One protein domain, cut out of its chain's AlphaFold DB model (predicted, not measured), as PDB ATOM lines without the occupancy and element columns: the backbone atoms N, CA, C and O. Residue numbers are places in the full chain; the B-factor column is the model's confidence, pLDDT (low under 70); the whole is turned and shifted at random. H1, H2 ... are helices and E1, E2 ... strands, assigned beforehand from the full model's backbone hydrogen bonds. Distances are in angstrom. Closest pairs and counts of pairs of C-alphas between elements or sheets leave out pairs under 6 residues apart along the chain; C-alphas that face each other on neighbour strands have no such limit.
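Overview. This is residues 3 to 49 of the 54 residues of the protein "Spore coat protein" of Bacillus cereus AH1272 (UniProt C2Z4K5). Little regular structure is present: a body of loops holds the short helix H1 and the strand E1, and from E1 an open loop, residues 31 to 43, swings out to the tiny helix H2; residues 32 to 37 and residues 39 to 44, of which 44 belongs to H2, stand free. The printed part has 47 residues with two named helices and one named strand, in the order H1, E1, H2; the class is mixed, with only 14 residues in named elements. It is only just loose, close to compact, with a radius of gyration of the C-alphas of 11.5 A and spans of 32 by 22 by 19 A.

Arrangement. H1, residues 17 to 23, and E1, residues 28 to 30, come closest at the C-alphas of Phe 21 and Arg 28, 6.5 A apart. E1 pairs with no named strand. H2, residues 44 to 47, is apart from H1 and from E1. In H1 every O i to N i+4 pair is within hydrogen-bond range; H2 is too short for such a pair, and its one O i to N i+3 pair is within range.

Along the chain. H1 runs 9.8 A from C-alpha 17 at (2.704, 35.957, 43.781). H2 ends at C-alpha 47, at (-11.371, 28.171, 48.064).

Size, cuts and confidence. The C-alphas farthest apart, of Asp 7 and Ser 41, are 33.2 A apart. The printed part has no cut. The link E1 to H2 is long, with 13 residues. Residues 31 to 49 have pLDDT under 70.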
ATOM      1  N   VAL A   3       1.062  35.192  38.198       80.25
ATOM      2  CA  VAL A   3       0.212  36.347  38.510       80.25
ATOM      3  C   VAL A   3       0.659  37.519  37.655       80.25
ATOM      4  O   VAL A   3       1.854  37.773  37.511       80.25
ATOM      5  N   VAL A   4      -0.313  38.198  37.059       87.25
ATOM      6  CA  VAL A   4      -0.119  39.455  36.334       87.25
ATOM      7  C   VAL A   4      -0.925  40.543  37.017       87.25
ATOM      8  O   VAL A   4      -2.041  40.304  37.483       87.25
ATOM      9  N   LEU A   5      -0.348  41.733  37.107       86.19
ATOM     10  CA  LEU A   5      -1.010  42.903  37.661       86.19
ATOM     11  C   LEU A   5      -2.069  43.428  36.678       86.19
ATOM     12  O   LEU A   5      -2.148  43.003  35.523       86.19
ATOM     13  N   GLY A   6      -2.905  44.363  37.137       83.19
ATOM     14  CA  GLY A   6      -3.972  44.948  36.314       83.19
ATOM     15  C   GLY A   6      -3.475  45.699  35.070       83.19
ATOM     16  O   GLY A   6      -4.241  45.891  34.131       83.19
ATOM     17  N   ASP A   7      -2.201  46.088  35.044       83.75
ATOM     18  CA  ASP A   7      -1.513  46.701  33.903       83.75
ATOM     19  C   ASP A   7      -0.846  45.672  32.965       83.75
ATOM     20  O   ASP A   7      -0.241  46.047  31.962       83.75
ATOM     21  N   GLY A   8      -0.964  44.375  33.269       81.44
ATOM     22  CA  GLY A   8      -0.366  43.279  32.507       81.44
ATOM     23  C   GLY A   8       1.103  43.004  32.833       81.44
ATOM     24  O   GLY A   8       1.693  42.106  32.230       81.44
ATOM     25  N   SER A   9       1.700  43.734  33.779       87.50
ATOM     26  CA  SER A   9       3.068  43.483  34.232       87.50
ATOM     27  C   SER A   9       3.152  42.229  35.115       87.50
ATOM     28  O   SER A   9       2.169  41.788  35.717       87.50
ATOM     29  N   SER A  10       4.335  41.613  35.171       85.69
ATOM     30  CA  SER A  10       4.610  40.493  36.077       85.69
ATOM     31  C   SER A  10       4.833  40.979  37.506       85.69
ATOM     32  O   SER A  10       5.368  42.069  37.711       85.69
ATOM     33  N   VAL A  11       4.520  40.129  38.487       85.25
ATOM     34  CA  VAL A  11       4.863  40.382  39.897       85.25
ATOM     35  C   VAL A  11       6.368  40.671  40.043       85.25
ATOM     36  O   VAL A  11       7.176  39.930  39.469       85.25
ATOM     37  N   PRO A  12       6.764  41.729  40.780       84.81
ATOM     38  CA  PRO A  12       8.166  42.048  41.011       84.81
ATOM     39  C   PRO A  12       8.934  40.883  41.658       84.81
ATOM     40  O   PRO A  12       8.398  40.184  42.522       84.81
ATOM     41  N   PRO A  13      10.210  40.673  41.290       79.38
ATOM     42  CA  PRO A  13      11.030  39.640  41.909       79.38
ATOM     43  C   PRO A  13      11.217  39.930  43.405       79.38
ATOM     44  O   PRO A  13      11.685  41.003  43.779       79.38
ATOM     45  N   GLY A  14      10.871  38.957  44.250       82.31
ATOM     46  CA  GLY A  14      10.952  39.064  45.712       82.31
ATOM     47  C   GLY A  14       9.602  39.192  46.419       82.31
ATOM     48  O   GLY A  14       9.557  39.036  47.636       82.31
ATOM     49  N   GLU A  15       8.509  39.409  45.683       79.88
ATOM     50  CA  GLU A  15       7.156  39.331  46.238       79.88
ATOM     51  C   GLU A  15       6.535  37.948  46.028       79.88
ATOM     52  O   GLU A  15       6.758  37.291  45.006       79.88
ATOM     53  N   ASP A  16       5.743  37.503  47.007       81.06
ATOM     54  CA  ASP A  16       4.986  36.266  46.872       81.06
ATOM     55  C   ASP A  16       3.802  36.484  45.912       81.06
ATOM     56  O   ASP A  16       2.938  37.326  46.178       81.06
ATOM     57  N   PRO A  17       3.714  35.726  44.804       76.25
ATOM     58  CA  PRO A  17       2.704  35.957  43.781       76.25
ATOM     59  C   PRO A  17       1.279  35.732  44.298       76.25
ATOM     60  O   PRO A  17       0.356  36.408  43.843       76.25
ATOM     61  N   VAL A  18       1.075  34.822  45.257       76.38
ATOM     62  CA  VAL A  18      -0.247  34.573  45.848       76.38
ATOM     63  C   VAL A  18      -0.653  35.760  46.715       76.38
ATOM     64  O   VAL A  18      -1.777  36.250  46.590       76.38
ATOM     65  N   CYS A  19       0.266  36.281  47.530       76.81
ATOM     66  CA  CYS A  19       0.049  37.514  48.278       76.81
ATOM     67  C   CYS A  19      -0.272  38.687  47.346       76.81
ATOM     68  O   CYS A  19      -1.232  39.411  47.607       76.81
ATOM     69  N   THR A  20       0.454  38.845  46.234       83.38
ATOM     70  CA  THR A  20       0.181  39.903  45.250       83.38
ATOM     71  C   THR A  20      -1.206  39.745  44.623       83.38
ATOM     72  O   THR A  20      -1.935  40.729  44.518       83.38
ATOM     73  N   PHE A  21      -1.632  38.527  44.270       80.38
ATOM     74  CA  PHE A  21      -2.984  38.282  43.750       80.38
ATOM     75  C   PHE A  21      -4.089  38.660  44.749       80.38
ATOM     76  O   PHE A  21      -5.111  39.227  44.362       80.38
ATOM     77  N   LEU A  22      -3.892  38.358  46.035       80.69
ATOM     78  CA  LEU A  22      -4.876  38.648  47.081       80.69
ATOM     79  C   LEU A  22      -4.914  40.136  47.460       80.69
ATOM     80  O   LEU A  22      -5.993  40.669  47.731       80.69
ATOM     81  N   ALA A  23      -3.753  40.797  47.489       81.06
ATOM     82  CA  ALA A  23      -3.604  42.171  47.960       81.06
ATOM     83  C   ALA A  23      -3.828  43.225  46.867       81.06
ATOM     84  O   ALA A  23      -4.317  44.313  47.171       81.06
ATOM     85  N   VAL A  24      -3.485  42.929  45.607       83.69
ATOM     86  CA  VAL A  24      -3.572  43.894  44.503       83.69
ATOM     87  C   VAL A  24      -4.930  43.782  43.807       83.69
ATOM     88  O   VAL A  24      -5.230  42.772  43.162       83.69
ATOM     89  N   PRO A  25      -5.772  44.830  43.868       76.94
ATOM     90  CA  PRO A  25      -7.016  44.861  43.116       76.94
ATOM     91  C   PRO A  25      -6.721  44.753  41.615       76.94
ATOM     92  O   PRO A  25      -5.888  45.488  41.091       76.94
ATOM     93  N   ASN A  26      -7.435  43.868  40.916       81.56
ATOM     94  CA  ASN A  26      -7.288  43.580  39.479       81.56
ATOM     95  C   ASN A  26      -6.060  42.750  39.072       81.56
ATOM     96  O   ASN A  26      -5.871  42.532  37.876       81.56
ATOM     97  N   ALA A  27      -5.270  42.237  40.018       81.81
ATOM     98  CA  ALA A  27      -4.332  41.169  39.695       81.81
ATOM     99  C   ALA A  27      -5.092  39.919  39.219       81.81
ATOM    100  O   ALA A  27      -6.187  39.607  39.696       81.81
ATOM    101  N   ARG A  28      -4.521  39.208  38.247       78.94
ATOM    102  CA  ARG A  28      -5.120  38.025  37.622       78.94
ATOM    103  C   ARG A  28      -4.174  36.840  37.693       78.94
ATOM    104  O   ARG A  28      -2.973  36.972  37.462       78.94
ATOM    105  N   LEU A  29      -4.747  35.673  37.969       75.44
ATOM    106  CA  LEU A  29      -4.062  34.393  37.858       75.44
ATOM    107  C   LEU A  29      -4.114  33.918  36.408       75.44
ATOM    108  O   LEU A  29      -5.187  33.795  35.823       75.44
ATOM    109  N   VAL A  30      -2.950  33.632  35.838       76.31
ATOM    110  CA  VAL A  30      -2.807  33.006  34.525       76.31
ATOM    111  C   VAL A  30      -2.490  31.535  34.746       76.31
ATOM    112  O   VAL A  30      -1.474  31.166  35.354       76.31
ATOM    113  N   SER A  31      -3.395  30.685  34.264       69.62
ATOM    114  CA  SER A  31      -3.198  29.242  34.273       69.62
ATOM    115  C   SER A  31      -2.051  28.886  33.330       69.62
ATOM    116  O   SER A  31      -2.032  29.287  32.169       69.62
ATOM    117  N   THR A  32      -1.074  28.142  33.836       66.75
ATOM    118  CA  THR A  32       0.006  27.565  33.027       66.75
ATOM    119  C   THR A  32       0.058  26.069  33.299       66.75
ATOM    120  O   THR A  32      -0.421  25.626  34.346       66.75
ATOM    121  N   SER A  33       0.638  25.279  32.390       68.69
ATOM    122  CA  SER A  33       0.806  23.826  32.553       68.69
ATOM    123  C   SER A  33       1.884  23.495  33.596       68.69
ATOM    124  O   SER A  33       2.938  22.942  33.288       68.69
ATOM    125  N   SER A  34       1.649  23.894  34.840       63.34
ATOM    126  CA  SER A  34       2.515  23.639  35.986       63.34
ATOM    127  C   SER A  34       1.768  22.802  37.014       63.34
ATOM    128  O   SER A  34       0.637  23.138  37.370       63.34
ATOM    129  N   CYS A  35       2.420  21.778  37.553       59.66
ATOM    130  CA  CYS A  35       1.906  21.041  38.699       59.66
ATOM    131  C   CYS A  35       2.185  21.831  39.982       59.66
ATOM    132  O   CYS A  35       3.323  22.238  40.212       59.66
ATOM    133  N   ILE A  36       1.165  22.037  40.816       61.84
ATOM    134  CA  ILE A  36       1.331  22.605  42.158       61.84
ATOM    135  C   ILE A  36       1.043  21.496  43.161       61.84
ATOM    136  O   ILE A  36      -0.037  20.908  43.152       61.84
ATOM    137  N   THR A  37       2.011  21.206  44.024       60.06
ATOM    138  CA  THR A  37       1.796  20.345  45.187       60.06
ATOM    139  C   THR A  37       1.199  21.207  46.291       60.06
ATOM    140  O   THR A  37       1.867  22.104  46.796       60.06
ATOM    141  N   VAL A  38      -0.064  20.968  46.636       57.19
ATOM    142  CA  VAL A  38      -0.737  21.658  47.740       57.19
ATOM    143  C   VAL A  38      -0.863  20.731  48.936       57.19
ATOM    144  O   VAL A  38      -1.260  19.576  48.796       57.19
ATOM    145  N   ASP A  39      -0.533  21.252  50.112       57.47
ATOM    146  CA  ASP A  39      -0.868  20.598  51.368       57.47
ATOM    147  C   ASP A  39      -2.369  20.775  51.637       57.47
ATOM    148  O   ASP A  39      -2.897  21.892  51.578       57.47
ATOM    149  N   LEU A  40      -3.068  19.672  51.917       56.81
ATOM    150  CA  LEU A  40      -4.513  19.685  52.152       56.81
ATOM    151  C   LEU A  40      -4.886  20.478  53.413       56.81
ATOM    152  O   LEU A  40      -6.020  20.942  53.520       56.81
ATOM    153  N   SER A  41      -3.942  20.705  54.329       62.75
ATOM    154  CA  SER A  41      -4.136  21.598  55.476       62.75
ATOM    155  C   SER A  41      -4.277  23.077  55.083       62.75
ATOM    156  O   SER A  41      -4.898  23.840  55.816       62.75
ATOM    157  N   CYS A  42      -3.783  23.474  53.903       52.38
ATOM    158  CA  CYS A  42      -3.887  24.830  53.345       52.38
ATOM    159  C   CYS A  42      -4.935  24.945  52.221       52.38
ATOM    160  O   CYS A  42      -5.035  25.986  51.569       52.38
ATOM    161  N   PHE A  43      -5.736  23.901  51.978       50.28
ATOM    162  CA  PHE A  43      -6.699  23.845  50.868       50.28
ATOM    163  C   PHE A  43      -7.804  24.915  50.953       50.28
ATOM    164  O   PHE A  43      -8.361  25.324  49.933       50.28
ATOM    165  N   CYS A  44      -8.071  25.443  52.151       51.91
ATOM    166  CA  CYS A  44      -8.960  26.586  52.349       51.91
ATOM    167  C   CYS A  44      -8.490  27.847  51.600       51.91
ATOM    168  O   CYS A  44      -9.326  28.637  51.175       51.91
ATOM    169  N   ALA A  45      -7.186  28.006  51.341       51.50
ATOM    170  CA  ALA A  45      -6.662  29.149  50.593       51.50
ATOM    171  C   ALA A  45      -7.035  29.109  49.101       51.50
ATOM    172  O   ALA A  45      -7.230  30.163  48.500       51.50
ATOM    173  N   ILE A  46      -7.200  27.915  48.511       55.91
ATOM    174  CA  ILE A  46      -7.651  27.782  47.116       55.91
ATOM    175  C   ILE A  46      -9.152  28.070  46.987       55.91
ATOM    176  O   ILE A  46      -9.561  28.683  46.008       55.91
ATOM    177  N   GLN A  47      -9.962  27.744  48.000       49.25
ATOM    178  CA  GLN A  47     -11.371  28.171  48.064       49.25
ATOM    179  C   GLN A  47     -11.546  29.681  48.307       49.25
ATOM    180  O   GLN A  47     -12.623  30.213  48.050       49.25
ATOM    181  N   CYS A  48     -10.507  30.378  48.778       51.09
ATOM    182  CA  CYS A  48     -10.480  31.841  48.877       51.09
ATOM    183  C   CYS A  48      -9.964  32.529  47.606       51.09
ATOM    184  O   CYS A  48      -9.987  33.762  47.535       51.09
ATOM    185  N   LEU A  49      -9.494  31.771  46.607       57.09
ATOM    186  CA  LEU A  49      -9.211  32.351  45.304       57.09
ATOM    187  C   LEU A  49     -10.545  32.828  44.743       57.09
ATOM    188  O   LEU A  49     -11.493  32.052  44.625       57.09
TER     189      LEU A  49